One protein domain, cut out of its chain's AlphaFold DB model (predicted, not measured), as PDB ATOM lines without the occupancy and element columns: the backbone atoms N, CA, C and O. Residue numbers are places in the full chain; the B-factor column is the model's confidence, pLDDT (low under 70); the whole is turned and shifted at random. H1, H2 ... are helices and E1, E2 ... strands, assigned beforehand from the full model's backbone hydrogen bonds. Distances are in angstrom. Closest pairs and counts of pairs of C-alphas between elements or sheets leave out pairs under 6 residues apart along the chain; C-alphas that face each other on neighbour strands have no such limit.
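Overview. This is residues 699 to 797 of the 797 residues of the protein "Alpha-1,2-mannosidase" of Listeria grayi FSL F6-1183 (UniProt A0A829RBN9). The domain is a flat slab with the long helix H3 in the middle, the two-stranded hairpin E1 and E2 at one end, and the short helices H1, H2 and H4 grouped at the other end. A long stretch with no named element, residues 771 to 788, leads from the end of H3 over to H4. The printed part has 99 residues with two named strands and four named helices, in the order E1 E2 H1 H2 H3 H4; the sheet, E1 - E2, is antiparallel, and the class is mixed, helices and strands. The whole is compact, with a radius of gyration of the C-alphas of 14.1 A and spans of 36 by 34 by 18 A.

Arrangement. Strands E1, residues 710 to 719, and E2, residues 722 to 727, are antiparallel neighbours and form a hairpin, with 141 degrees between their directions. N 714 and O 724 are 2.8 A apart and N 726 and O 712 are 2.9 A apart, both within hydrogen-bond range. E1 bends by 88 degrees at residue 716. The closest C-alphas of E1 and H3, residues 753 to 770, are those of Tyr 716 and Gln 770, 6.8 A apart. H2, residues 743 to 750, is close to H3 but not clearly touching, the closest C-alphas being those of Ser 748 and Glu 756 at 6.2 A; the two run opposite ways at a shallow tilt of 32 degrees. H4, residues 789 to 796, only just touches H2, with 3 pairs of C-alphas within 8 A, the closest those of Trp 744 and Ile 793 at 6.4 A; they run the same way at a shallow tilt of 19 degrees. H1, residues 736 to 739, also only just touches H4, with 3 pairs of C-alphas within 8 A, the closest those of Phe 736 and Asn 789 at 5.6 A. H1 and H2 meet only through their link. In H2 and H4 every O i to N i+4 pair is within hydrogen-bond range, in H3 12 of 14, and H1 is too short for such a pair.

Along the chain. E1 begins at C-alpha 710 (22.245, -60.144, 91.568) and is 20.5 A long; E2 is 16.2 A long. H3 is 26.5 A long, from C-alpha 753 (10.054, -44.893, 89.265), with a kink of 26 degrees near residue 763. H1 measures 5.0 A, H2 10.2 A and H4 11.0 A, the last ending at C-alpha 796 (1.344, -48.436, 81.032).

Size, cuts and confidence. The C-alphas farthest apart, of Ala 706 and Val 786, are 41.7 A apart. The printed part has no cut. The link from H3 to H4 is long, and its residues 776 to 777 pair antiparallel with residues 734 to 735. Mean pLDDT of the printed part is 95.7, and no printed residue is under 70.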
ATOM      1  N   SER A 699      15.727 -63.336  93.062       98.56
ATOM      2  CA  SER A 699      17.176 -63.216  92.926       98.56
ATOM      3  C   SER A 699      17.864 -62.938  94.243       98.56
ATOM      4  O   SER A 699      17.330 -62.261  95.112       98.56
ATOM      5  N   GLU A 700      19.110 -63.380  94.311       98.75
ATOM      6  CA  GLU A 700      19.953 -63.373  95.495       98.75
ATOM      7  C   GLU A 700      21.221 -62.550  95.217       98.75
ATOM      8  O   GLU A 700      21.699 -62.467  94.079       98.75
ATOM      9  N   ASN A 701      21.784 -61.917  96.247       98.56
ATOM     10  CA  ASN A 701      22.991 -61.103  96.101       98.56
ATOM     11  C   ASN A 701      24.252 -61.956  96.316       98.56
ATOM     12  O   ASN A 701      24.655 -62.190  97.449       98.56
ATOM     13  N   ALA A 702      24.938 -62.352  95.244       98.44
ATOM     14  CA  ALA A 702      26.234 -63.046  95.300       98.44
ATOM     15  C   ALA A 702      27.436 -62.097  95.523       98.44
ATOM     16  O   ALA A 702      28.597 -62.511  95.502       98.44
ATOM     17  N   GLY A 703      27.180 -60.792  95.647       98.12
ATOM     18  CA  GLY A 703      28.175 -59.755  95.896       98.12
ATOM     19  C   GLY A 703      28.298 -59.414  97.379       98.12
ATOM     20  O   GLY A 703      28.160 -60.257  98.253       98.12
ATOM     21  N   THR A 704      28.558 -58.145  97.673       96.88
ATOM     22  CA  THR A 704      28.542 -57.618  99.049       96.88
ATOM     23  C   THR A 704      27.392 -56.629  99.207       96.88
ATOM     24  O   THR A 704      26.842 -56.168  98.207       96.88
ATOM     25  N   ALA A 705      27.072 -56.227 100.438       92.69
ATOM     26  CA  ALA A 705      26.091 -55.166 100.684       92.69
ATOM     27  C   ALA A 705      26.467 -53.824 100.013       92.69
ATOM     28  O   ALA A 705      25.593 -53.066  99.613       92.69
ATOM     29  N   ALA A 706      27.764 -53.528  99.853       95.81
ATOM     30  CA  ALA A 706      28.236 -52.297  99.209       95.81
ATOM     31  C   ALA A 706      28.336 -52.402  97.676       95.81
ATOM     32  O   ALA A 706      28.360 -51.388  96.979       95.81
ATOM     33  N   LYS A 707      28.444 -53.622  97.142       97.06
ATOM     34  CA  LYS A 707      28.576 -53.895  95.709       97.06
ATOM     35  C   LYS A 707      27.797 -55.155  95.374       97.06
ATOM     36  O   LYS A 707      28.351 -56.259  95.377       97.06
ATOM     37  N   GLU A 708      26.511 -54.956  95.129       97.31
ATOM     38  CA  GLU A 708      25.573 -56.029  94.835       97.31
ATOM     39  C   GLU A 708      25.909 -56.712  93.502       97.31
ATOM     40  O   GLU A 708      26.335 -56.070  92.537       97.31
ATOM     41  N   LYS A 709      25.708 -58.030  93.448       98.25
ATOM     42  CA  LYS A 709      25.753 -58.838  92.225       98.25
ATOM     43  C   LYS A 709      24.568 -59.793  92.236       98.25
ATOM     44  O   LYS A 709      24.638 -60.857  92.843       98.25
ATOM     45  N   TRP A 710      23.487 -59.383  91.591       98.44
ATOM     46  CA  TRP A 710      22.245 -60.144  91.568       98.44
ATOM     47  C   TRP A 710      22.344 -61.343  90.630       98.44
ATOM     48  O   TRP A 710      22.742 -61.205  89.468       98.44
ATOM     49  N   VAL A 711      21.998 -62.511  91.162       98.69
ATOM     50  CA  VAL A 711      21.941 -63.785  90.444       98.69
ATOM     51  C   VAL A 711      20.661 -64.531  90.800       98.69
ATOM     52  O   VAL A 711      20.059 -64.284  91.839       98.69
ATOM     53  N   TYR A 712      20.249 -65.466  89.957       98.62
ATOM     54  CA  TYR A 712      19.144 -66.377  90.249       98.62
ATOM     55  C   TYR A 712      19.362 -67.717  89.555       98.62
ATOM     56  O   TYR A 712      20.067 -67.804  88.545       98.62
ATOM     57  N   SER A 713      18.742 -68.768  90.083       98.19
ATOM     58  CA  SER A 713      18.620 -70.051  89.396       98.19
ATOM     59  C   SER A 713      17.555 -69.952  88.306       98.19
ATOM     60  O   SER A 713      16.399 -69.716  88.621       98.19
ATOM     61  N   SER A 714      17.885 -70.127  87.028       97.56
ATOM     62  CA  SER A 714      16.882 -70.012  85.961       97.56
ATOM     63  C   SER A 714      15.746 -71.025  86.163       97.56
ATOM     64  O   SER A 714      16.019 -72.225  86.273       97.56
ATOM     65  N   PRO A 715      14.468 -70.598  86.165       97.25
ATOM     66  CA  PRO A 715      13.357 -71.535  86.277       97.25
ATOM     67  C   PRO A 715      13.095 -72.302  84.967       97.25
ATOM     68  O   PRO A 715      12.245 -73.189  84.935       97.25
ATOM     69  N   TYR A 716      13.828 -71.991  83.895       97.12
ATOM     70  CA  TYR A 716      13.662 -72.574  82.559       97.12
ATOM     71  C   TYR A 716      14.778 -73.550  82.175       97.12
ATOM     72  O   TYR A 716      14.590 -74.386  81.295       97.12
ATOM     73  N   GLU A 717      15.928 -73.469  82.846       96.44
ATOM     74  CA  GLU A 717      17.127 -74.245  82.526       96.44
ATOM     75  C   GLU A 717      17.651 -75.017  83.750       96.44
ATOM     76  O   GLU A 717      17.364 -74.684  84.902       96.44
ATOM     77  N   GLY A 718      18.452 -76.057  83.506       96.06
ATOM     78  CA  GLY A 718      19.063 -76.881  84.554       96.06
ATOM     79  C   GLY A 718      18.085 -77.805  85.287       96.06
ATOM     80  O   GLY A 718      16.865 -77.720  85.137       96.06
ATOM     81  N   THR A 719      18.631 -78.698  86.109       95.25
ATOM     82  CA  THR A 719      17.840 -79.606  86.957       95.25
ATOM     83  C   THR A 719      17.671 -79.017  88.353       95.25
ATOM     84  O   THR A 719      18.410 -78.110  88.727       95.25
ATOM     85  N   ASP A 720      16.747 -79.557  89.145       92.31
ATOM     86  CA  ASP A 720      16.477 -79.099  90.518       92.31
ATOM     87  C   ASP A 720      17.747 -78.979  91.369       92.31
ATOM     88  O   ASP A 720      17.967 -77.956  92.006       92.31
ATOM     89  N   ASP A 721      18.612 -79.997  91.312       91.75
ATOM     90  CA  ASP A 721      19.838 -80.084  92.118       91.75
ATOM     91  C   ASP A 721      21.083 -79.504  91.415       91.75
ATOM     92  O   ASP A 721      22.179 -79.495  91.975       91.75
ATOM     93  N   LYS A 722      20.940 -79.065  90.156       95.12
ATOM     94  CA  LYS A 722      22.006 -78.455  89.341       95.12
ATOM     95  C   LYS A 722      21.420 -77.294  88.532       95.12
ATOM     96  O   LYS A 722      21.265 -77.413  87.308       95.12
ATOM     97  N   PRO A 723      21.043 -76.197  89.207       96.62
ATOM     98  CA  PRO A 723      20.452 -75.048  88.544       96.62
ATOM     99  C   PRO A 723      21.459 -74.369  87.612       96.62
ATOM    100  O   PRO A 723      22.651 -74.281  87.913       96.62
ATOM    101  N   VAL A 724      20.975 -73.835  86.488       98.19
ATOM    102  CA  VAL A 724      21.758 -72.884  85.690       98.19
ATOM    103  C   VAL A 724      21.597 -71.503  86.305       98.19
ATOM    104  O   VAL A 724      20.477 -71.023  86.461       98.19
ATOM    105  N   ILE A 725      22.710 -70.861  86.653       98.44
ATOM    106  CA  ILE A 725      22.702 -69.547  87.297       98.44
ATOM    107  C   ILE A 725      22.822 -68.448  86.244       98.44
ATOM    108  O   ILE A 725      23.715 -68.482  85.395       98.44
ATOM    109  N   LYS A 726      21.932 -67.460  86.314       98.25
ATOM    110  CA  LYS A 726      21.902 -66.285  85.437       98.25
ATOM    111  C   LYS A 726      22.101 -65.016  86.266       98.25
ATOM    112  O   LYS A 726      21.925 -65.017  87.484       98.25
ATOM    113  N   THR A 727      22.492 -63.934  85.603       97.75
ATOM    114  CA  THR A 727      22.705 -62.620  86.226       97.75
ATOM    115  C   THR A 727      21.494 -61.720  86.042       97.75
ATOM    116  O   THR A 727      20.903 -61.712  84.965       97.75
ATOM    117  N   GLY A 728      21.205 -60.886  87.036       96.75
ATOM    118  CA  GLY A 728      20.101 -59.930  87.009       96.75
ATOM    119  C   GLY A 728      19.104 -60.182  88.132       96.75
ATOM    120  O   GLY A 728      19.325 -61.043  88.984       96.75
ATOM    121  N   LYS A 729      18.023 -59.401  88.132       98.00
ATOM    122  CA  LYS A 729      16.888 -59.599  89.029       98.00
ATOM    123  C   LYS A 729      15.751 -60.258  88.259       98.00
ATOM    124  O   LYS A 729      15.338 -59.748  87.225       98.00
ATOM    125  N   LEU A 730      15.249 -61.366  88.780       98.00
ATOM    126  CA  LEU A 730      14.029 -62.032  88.355       98.00
ATOM    127  C   LEU A 730      12.987 -61.823  89.453       98.00
ATOM    128  O   LEU A 730      13.307 -61.884  90.644       98.00
ATOM    129  N   TYR A 731      11.747 -61.597  89.048       97.75
ATOM    130  CA  TYR A 731      10.605 -61.550  89.950       97.75
ATOM    131  C   TYR A 731       9.660 -62.697  89.614       97.75
ATOM    132  O   TYR A 731       9.520 -63.042  88.455       97.75
ATOM    133  N   ALA A 732       9.027 -63.297  90.613       96.75
ATOM    134  CA  ALA A 732       8.145 -64.450  90.460       96.75
ATOM    135  C   ALA A 732       6.757 -64.168  91.054       96.75
ATOM    136  O   ALA A 732       6.513 -63.107  91.631       96.75
ATOM    137  N   ASN A 733       5.853 -65.147  90.954       96.50
ATOM    138  CA  ASN A 733       4.549 -65.149  91.621       96.50
ATOM    139  C   ASN A 733       3.642 -63.993  91.185       96.50
ATOM    140  O   ASN A 733       3.226 -63.147  91.977       96.50
ATOM    141  N   ASN A 734       3.327 -63.957  89.889       95.88
ATOM    142  CA  ASN A 734       2.407 -62.973  89.335       95.88
ATOM    143  C   ASN A 734       1.569 -63.546  88.196       95.88
ATOM    144  O   ASN A 734       2.087 -64.156  87.260       95.88
ATOM    145  N   GLY A 735       0.265 -63.302  88.276       96.44
ATOM    146  CA  GLY A 735      -0.679 -63.574  87.211       96.44
ATOM    147  C   GLY A 735      -1.026 -62.323  86.452       96.44
ATOM    148  O   GLY A 735      -1.870 -61.558  86.912       96.44
ATOM    149  N   PHE A 736      -0.437 -62.121  85.274       96.25
ATOM    150  CA  PHE A 736      -0.694 -60.900  84.511       96.25
ATOM    151  C   PHE A 736      -2.143 -60.804  84.077       96.25
ATOM    152  O   PHE A 736      -2.641 -59.694  83.970       96.25
ATOM    153  N   TRP A 737      -2.836 -61.940  83.893       96.62
ATOM    154  CA  TRP A 737      -4.279 -61.928  83.657       96.62
ATOM    155  C   TRP A 737      -5.055 -61.270  84.776       96.62
ATOM    156  O   TRP A 737      -6.103 -60.758  84.438       96.62
ATOM    157  N   ASP A 738      -4.593 -61.239  86.029       97.00
ATOM    158  CA  ASP A 738      -5.246 -60.589  87.174       97.00
ATOM    159  C   ASP A 738      -4.719 -59.165  87.390       97.00
ATOM    160  O   ASP A 738      -5.476 -58.192  87.477       97.00
ATOM    161  N   THR A 739      -3.396 -59.039  87.448       96.81
ATOM    162  CA  THR A 739      -2.714 -57.873  88.012       96.81
ATOM    163  C   THR A 739      -2.673 -56.669  87.076       96.81
ATOM    164  O   THR A 739      -2.556 -55.545  87.565       96.81
ATOM    165  N   TYR A 740      -2.825 -56.851  85.757       96.69
ATOM    166  CA  TYR A 740      -2.803 -55.731  84.803       96.69
ATOM    167  C   TYR A 740      -3.908 -54.692  85.060       96.69
ATOM    168  O   TYR A 740      -3.733 -53.523  84.741       96.69
ATOM    169  N   ARG A 741      -5.048 -55.103  85.642       97.06
ATOM    170  CA  ARG A 741      -6.225 -54.232  85.830       97.06
ATOM    171  C   ARG A 741      -5.945 -53.051  86.749       97.06
ATOM    172  O   ARG A 741      -6.358 -51.938  86.453       97.06
ATOM    173  N   THR A 742      -5.333 -53.321  87.900       96.94
ATOM    174  CA  THR A 742      -5.171 -52.318  88.968       96.94
ATOM    175  C   THR A 742      -3.890 -52.475  89.773       96.94
ATOM    176  O   THR A 742      -3.462 -51.510  90.391       96.94
ATOM    177  N   THR A 743      -3.270 -53.657  89.804       97.12
ATOM    178  CA  THR A 743      -2.055 -53.896  90.598       97.12
ATOM    179  C   THR A 743      -0.852 -53.202  89.966       97.12
ATOM    180  O   THR A 743      -0.174 -52.446  90.653       97.12
ATOM    181  N   TRP A 744      -0.624 -53.396  88.662       96.56
ATOM    182  CA  TRP A 744       0.466 -52.719  87.946       96.56
ATOM    183  C   TRP A 744       0.284 -51.197  87.889       96.56
ATOM    184  O   TRP A 744       1.186 -50.518  88.376       96.56
ATOM    185  N   PRO A 745      -0.901 -50.660  87.525       96.81
ATOM    186  CA  PRO A 745      -1.160 -49.223  87.646       96.81
ATOM    187  C   PRO A 745      -0.949 -48.674  89.068       96.81
ATOM    188  O   PRO A 745      -0.494 -47.547  89.262       96.81
ATOM    189  N   ALA A 746      -1.259 -49.464  90.107       96.62
ATOM    190  CA  ALA A 746      -0.995 -49.062  91.486       96.62
ATOM    191  C   ALA A 746       0.504 -49.044  91.819       96.62
ATOM    192  O   ALA A 746       0.917 -48.210  92.625       96.62
ATOM    193  N   TYR A 747       1.330 -49.915  91.228       96.00
ATOM    194  CA  TYR A 747       2.784 -49.790  91.348       96.00
ATOM    195  C   TYR A 747       3.278 -48.517  90.670       96.00
ATOM    196  O   TYR A 747       4.036 -47.801  91.315       96.00
ATOM    197  N   SER A 748       2.799 -48.186  89.472       93.81
ATOM    198  CA  SER A 748       3.158 -46.950  88.761       93.81
ATOM    199  C   SER A 748       2.806 -45.695  89.555       93.81
ATOM    200  O   SER A 748       3.592 -44.757  89.670       93.81
ATOM    201  N   LEU A 749       1.632 -45.695  90.192       95.19
ATOM    202  CA  LEU A 749       1.169 -44.558  90.984       95.19
ATOM    203  C   LEU A 749       1.875 -44.437  92.340       95.19
ATOM    204  O   LEU A 749       2.155 -43.333  92.806       95.19
ATOM    205  N   LEU A 750       2.076 -45.562  93.029       95.50
ATOM    206  CA  LEU A 750       2.492 -45.557  94.430       95.50
ATOM    207  C   LEU A 750       3.989 -45.827  94.596       95.50
ATOM    208  O   LEU A 750       4.544 -45.472  95.631       95.50
ATOM    209  N   SER A 751       4.670 -46.468  93.648       94.06
ATOM    210  CA  SER A 751       6.103 -46.769  93.752       94.06
ATOM    211  C   SER A 751       6.999 -45.648  93.270       94.06
ATOM    212  O   SER A 751       6.592 -44.710  92.600       94.06
ATOM    213  N   THR A 752       8.269 -45.730  93.668       92.50
ATOM    214  CA  THR A 752       9.283 -44.887  93.046       92.50
ATOM    215  C   THR A 752       9.504 -45.379  91.614       92.50
ATOM    216  O   THR A 752       9.526 -46.599  91.412       92.50
ATOM    217  N   PRO A 753       9.781 -44.487  90.647       92.75
ATOM    218  CA  PRO A 753      10.054 -44.893  89.265       92.75
ATOM    219  C   PRO A 753      11.165 -45.947  89.155       92.75
ATOM    220  O   PRO A 753      11.103 -46.866  88.348       92.75
ATOM    221  N   LYS A 754      12.175 -45.877  90.036       95.12
ATOM    222  CA  LYS A 754      13.245 -46.883  90.103       95.12
ATOM    223  C   LYS A 754      12.725 -48.272  90.487       95.12
ATOM    224  O   LYS A 754      13.199 -49.260  89.936       95.12
ATOM    225  N   LYS A 755      11.814 -48.366  91.462       95.06
ATOM    226  CA  LYS A 755      11.273 -49.658  91.903       95.06
ATOM    227  C   LYS A 755      10.335 -50.237  90.850       95.06
ATOM    228  O   LYS A 755      10.406 -51.432  90.603       95.06
ATOM    229  N   GLU A 756       9.509 -49.411  90.224       94.75
ATOM    230  CA  GLU A 756       8.668 -49.834  89.103       94.75
ATOM    231  C   GLU A 756       9.508 -50.374  87.939       94.75
ATOM    232  O   GLU A 756       9.317 -51.520  87.541       94.75
ATOM    233  N   ALA A 757      10.505 -49.611  87.477       95.75
ATOM    234  CA  ALA A 757      11.404 -50.047  86.409       95.75
ATOM    235  C   ALA A 757      12.116 -51.366  86.750       95.75
ATOM    236  O   ALA A 757      12.293 -52.217  85.886       95.75
ATOM    237  N   GLU A 758      12.491 -51.570  88.018       97.19
ATOM    238  CA  GLU A 758      13.064 -52.835  88.484       97.19
ATOM    239  C   GLU A 758      12.068 -54.006  88.403       97.19
ATOM    240  O   GLU A 758      12.449 -55.094  87.975       97.19
ATOM    241  N   LEU A 759      10.810 -53.805  88.812       96.75
ATOM    242  CA  LEU A 759       9.773 -54.840  88.735       96.75
ATOM    243  C   LEU A 759       9.491 -55.226  87.277       96.75
ATOM    244  O   LEU A 759       9.420 -56.411  86.957       96.75
ATOM    245  N   VAL A 760       9.377 -54.226  86.399       95.56
ATOM    246  CA  VAL A 760       9.139 -54.406  84.963       95.56
ATOM    247  C   VAL A 760      10.325 -55.095  84.283       95.56
ATOM    248  O   VAL A 760      10.124 -56.067  83.554       95.56
ATOM    249  N   ASP A 761      11.566 -54.675  84.560       96.12
ATOM    250  CA  ASP A 761      12.765 -55.336  84.021       96.12
ATOM    251  C   ASP A 761      12.878 -56.791  84.500       96.12
ATOM    252  O   ASP A 761      13.269 -57.674  83.734       96.12
ATOM    253  N   GLY A 762      12.436 -57.069  85.729       95.69
ATOM    254  CA  GLY A 762      12.298 -58.425  86.249       95.69
ATOM    255  C   GLY A 762      11.352 -59.306  85.435       95.69
ATOM    256  O   GLY A 762      11.620 -60.495  85.268       95.69
ATOM    257  N   LEU A 763      10.281 -58.737  84.873       94.50
ATOM    258  CA  LEU A 763       9.411 -59.458  83.942       94.50
ATOM    259  C   LEU A 763      10.102 -59.699  82.596       94.50
ATOM    260  O   LEU A 763      10.016 -60.794  82.037       94.50
ATOM    261  N   VAL A 764      10.825 -58.696  82.087       95.81
ATOM    262  CA  VAL A 764      11.622 -58.805  80.851       95.81
ATOM    263  C   VAL A 764      12.713 -59.869  80.992       95.81
ATOM    264  O   VAL A 764      13.061 -60.541  80.020       95.81
ATOM    265  N   GLN A 765      13.218 -60.106  82.201       97.00
ATOM    266  CA  GLN A 765      14.190 -61.160  82.455       97.00
ATOM    267  C   GLN A 765      13.652 -62.563  82.099       97.00
ATOM    268  O   GLN A 765      14.412 -63.389  81.594       97.00
ATOM    269  N   HIS A 766      12.341 -62.817  82.212       97.06
ATOM    270  CA  HIS A 766      11.741 -64.066  81.717       97.06
ATOM    271  C   HIS A 766      11.821 -64.208  80.191       97.06
ATOM    272  O   HIS A 766      12.013 -65.320  79.697       97.06
ATOM    273  N   TYR A 767      11.695 -63.104  79.443       95.94
ATOM    274  CA  TYR A 767      11.905 -63.093  77.991       95.94
ATOM    275  C   TYR A 767      13.363 -63.388  77.642       95.94
ATOM    276  O   TYR A 767      13.625 -64.185  76.747       95.94
ATOM    277  N   ARG A 768      14.310 -62.787  78.371       96.50
ATOM    278  CA  ARG A 768      15.748 -63.008  78.153       96.50
ATOM    279  C   ARG A 768      16.143 -64.475  78.349       96.50
ATOM    280  O   ARG A 768      16.999 -64.958  77.616       96.50
ATOM    281  N   ASP A 769      15.511 -65.172  79.292       95.44
ATOM    282  CA  ASP A 769      15.802 -66.581  79.574       95.44
ATOM    283  C   ASP A 769      15.188 -67.562  78.560       95.44
ATOM    284  O   ASP A 769      15.816 -68.570  78.253       95.44
ATOM    285  N   GLN A 770      13.973 -67.313  78.052       94.50
ATOM    286  CA  GLN A 770      13.225 -68.332  77.285       94.50
ATOM    287  C   GLN A 770      12.673 -67.859  75.923       94.50
ATOM    288  O   GLN A 770      12.058 -68.641  75.200       94.50
ATOM    289  N   GLY A 771      12.840 -66.580  75.573       94.62
ATOM    290  CA  GLY A 771      12.409 -65.983  74.301       94.62
ATOM    291  C   GLY A 771      10.983 -65.412  74.258       94.62
ATOM    292  O   GLY A 771      10.578 -64.894  73.220       94.62
ATOM    293  N   TRP A 772      10.211 -65.483  75.348       91.75
ATOM    294  CA  TRP A 772       8.871 -64.880  75.472       91.75
ATOM    295  C   TRP A 772       8.534 -64.567  76.942       91.75
ATOM    296  O   TRP A 772       9.110 -65.163  77.851       91.75
ATOM    297  N   VAL A 773       7.612 -63.627  77.187       92.44
ATOM    298  CA  VAL A 773       7.103 -63.321  78.539       92.44
ATOM    299  C   VAL A 773       5.894 -64.222  78.837       92.44
ATOM    300  O   VAL A 773       4.921 -64.184  78.079       92.44
ATOM    301  N   PRO A 774       5.910 -65.041  79.908       91.69
ATOM    302  CA  PRO A 774       4.771 -65.888  80.256       91.69
ATOM    303  C   PRO A 774       3.541 -65.076  80.661       91.69
ATOM    304  O   PRO A 774       3.650 -63.941  81.092       91.69
ATOM    305  N   ARG A 775       2.349 -65.678  80.610       91.56
ATOM    306  CA  ARG A 775       1.099 -65.036  81.078       91.56
ATOM    307  C   ARG A 775       0.921 -65.086  82.601       91.56
ATOM    308  O   ARG A 775       0.205 -64.274  83.182       91.56
ATOM    309  N   TRP A 776       1.561 -66.073  83.213       96.19
ATOM    310  CA  TRP A 776       1.590 -66.354  84.640       96.19
ATOM    311  C   TRP A 776       2.987 -66.881  84.984       96.19
ATOM    312  O   TRP A 776       3.515 -67.726  84.252       96.19
ATOM    313  N   ILE A 777       3.572 -66.406  86.084       96.19
ATOM    314  CA  ILE A 777       4.916 -66.787  86.551       96.19
ATOM    315  C   ILE A 777       4.877 -67.281  88.002       96.19
ATOM    316  O   ILE A 777       4.323 -66.594  88.857       96.19
ATOM    317  N   ALA A 778       5.441 -68.466  88.286       96.25
ATOM    318  CA  ALA A 778       5.511 -69.041  89.641       96.25
ATOM    319  C   ALA A 778       6.501 -70.230  89.797       96.25
ATOM    320  O   ALA A 778       6.054 -71.362  89.911       96.25
ATOM    321  N   PRO A 779       7.834 -70.057  89.839       95.94
ATOM    322  CA  PRO A 779       8.578 -68.924  89.310       95.94
ATOM    323  C   PRO A 779       8.677 -68.977  87.780       95.94
ATOM    324  O   PRO A 779       8.714 -67.935  87.137       95.94
ATOM    325  N   GLY A 780       8.659 -70.166  87.173       95.81
ATOM    326  CA  GLY A 780       8.629 -70.338  85.725       95.81
ATOM    327  C   GLY A 780       7.258 -70.047  85.117       95.81
ATOM    328  O   GLY A 780       6.279 -69.759  85.811       95.81
ATOM    329  N   GLY A 781       7.181 -70.144  83.790       94.94
ATOM    330  CA  GLY A 781       5.939 -69.945  83.049       94.94
ATOM    331  C   GLY A 781       4.905 -71.006  83.419       94.94
ATOM    332  O   GLY A 781       5.165 -72.200  83.294       94.94
ATOM    333  N   THR A 782       3.735 -70.573  83.881       92.56
ATOM    334  CA  THR A 782       2.644 -71.452  84.318       92.56
ATOM    335  C   THR A 782       1.467 -71.318  83.356       92.56
ATOM    336  O   THR A 782       1.050 -70.206  83.034       92.56
ATOM    337  N   ASN A 783       0.913 -72.442  82.890       89.44
ATOM    338  CA  ASN A 783      -0.242 -72.436  81.990       89.44
ATOM    339  C   ASN A 783      -1.542 -72.192  82.772       89.44
ATOM    340  O   ASN A 783      -2.304 -73.116  83.038       89.44
ATOM    341  N   SER A 784      -1.758 -70.939  83.165       91.12
ATOM    342  CA  SER A 784      -2.950 -70.481  83.871       91.12
ATOM    343  C   SER A 784      -3.493 -69.213  83.214       91.12
ATOM    344  O   SER A 784      -2.728 -68.340  82.797       91.12
ATOM    345  N   MET A 785      -4.822 -69.118  83.126       95.56
ATOM    346  CA  MET A 785      -5.559 -67.992  82.541       95.56
ATOM    347  C   MET A 785      -5.200 -67.688  81.064       95.56
ATOM    348  O   MET A 785      -4.620 -68.510  80.348       95.56
ATOM    349  N   VAL A 786      -5.619 -66.526  80.546       94.19
ATOM    350  CA  VAL A 786      -5.611 -66.187  79.103       94.19
ATOM    351  C   VAL A 786      -5.053 -64.780  78.816       94.19
ATOM    352  O   VAL A 786      -4.804 -64.012  79.739       94.19
ATOM    353  N   GLY A 787      -4.887 -64.425  77.535       91.38
ATOM    354  CA  GLY A 787      -4.546 -63.065  77.066       91.38
ATOM    355  C   GLY A 787      -3.058 -62.692  77.133       91.38
ATOM    356  O   GLY A 787      -2.292 -63.326  77.849       91.38
ATOM    357  N   THR A 788      -2.644 -61.653  76.403       91.00
ATOM    358  CA  THR A 788      -1.262 -61.122  76.380       91.00
ATOM    359  C   THR A 788      -1.115 -59.895  77.288       91.00
ATOM    360  O   THR A 788      -0.588 -58.856  76.911       91.00
ATOM    361  N   ASN A 789      -1.619 -59.993  78.521       95.31
ATOM    362  CA  ASN A 789      -1.756 -58.832  79.415       95.31
ATOM    363  C   ASN A 789      -0.413 -58.206  79.848       95.31
ATOM    364  O   ASN A 789      -0.405 -57.079  80.335       95.31
ATOM    365  N   SER A 790       0.713 -58.898  79.638       93.56
ATOM    366  CA  SER A 790       2.058 -58.316  79.756       93.56
ATOM    367  C   SER A 790       2.248 -57.098  78.851       93.56
ATOM    368  O   SER A 790       2.894 -56.146  79.262       93.56
ATOM    369  N   ASP A 791       1.648 -57.093  77.657       94.25
ATOM    370  CA  ASP A 791       1.769 -55.989  76.698       94.25
ATOM    371  C   ASP A 791       1.161 -54.702  77.268       94.25
ATOM    372  O   ASP A 791       1.707 -53.618  77.092       94.25
ATOM    373  N   ILE A 792       0.049 -54.836  78.000       95.69
ATOM    374  CA  ILE A 792      -0.629 -53.722  78.673       95.69
ATOM    375  C   ILE A 792       0.237 -53.205  79.822       95.69
ATOM    376  O   ILE A 792       0.407 -52.001  79.956       95.69
ATOM    377  N   ILE A 793       0.818 -54.111  80.614       95.62
ATOM    378  CA  ILE A 793       1.711 -53.751  81.724       95.62
ATOM    379  C   ILE A 793       2.918 -52.954  81.212       95.62
ATOM    380  O   ILE A 793       3.263 -51.936  81.799       95.62
ATOM    381  N   PHE A 794       3.541 -53.385  80.111       94.81
ATOM    382  CA  PHE A 794       4.694 -52.689  79.530       94.81
ATOM    383  C   PHE A 794       4.350 -51.374  78.832       94.81
ATOM    384  O   PHE A 794       5.241 -50.556  78.653       94.81
ATOM    385  N   ALA A 795       3.112 -51.198  78.368       95.06
ATOM    386  CA  ALA A 795       2.680 -49.955  77.735       95.06
ATOM    387  C   ALA A 795       2.236 -48.889  78.753       95.06
ATOM    388  O   ALA A 795       2.280 -47.704  78.429       95.06
ATOM    389  N   ASP A 796       1.755 -49.314  79.927       94.44
ATOM    390  CA  ASP A 796       1.344 -48.436  81.032       94.44
ATOM    391  C   ASP A 796       2.549 -47.857  81.794       94.44
ATOM    392  O   ASP A 796       2.543 -46.674  82.134       94.44
ATOM    393  N   ALA A 797       3.575 -48.689  82.017       89.31
ATOM    394  CA  ALA A 797       4.858 -48.314  82.624       89.31
ATOM    395  C   ALA A 797       5.752 -47.516  81.661       89.31
ATOM    396  O   ALA A 797       6.426 -46.563  82.126       89.31
TER     397      ALA A 797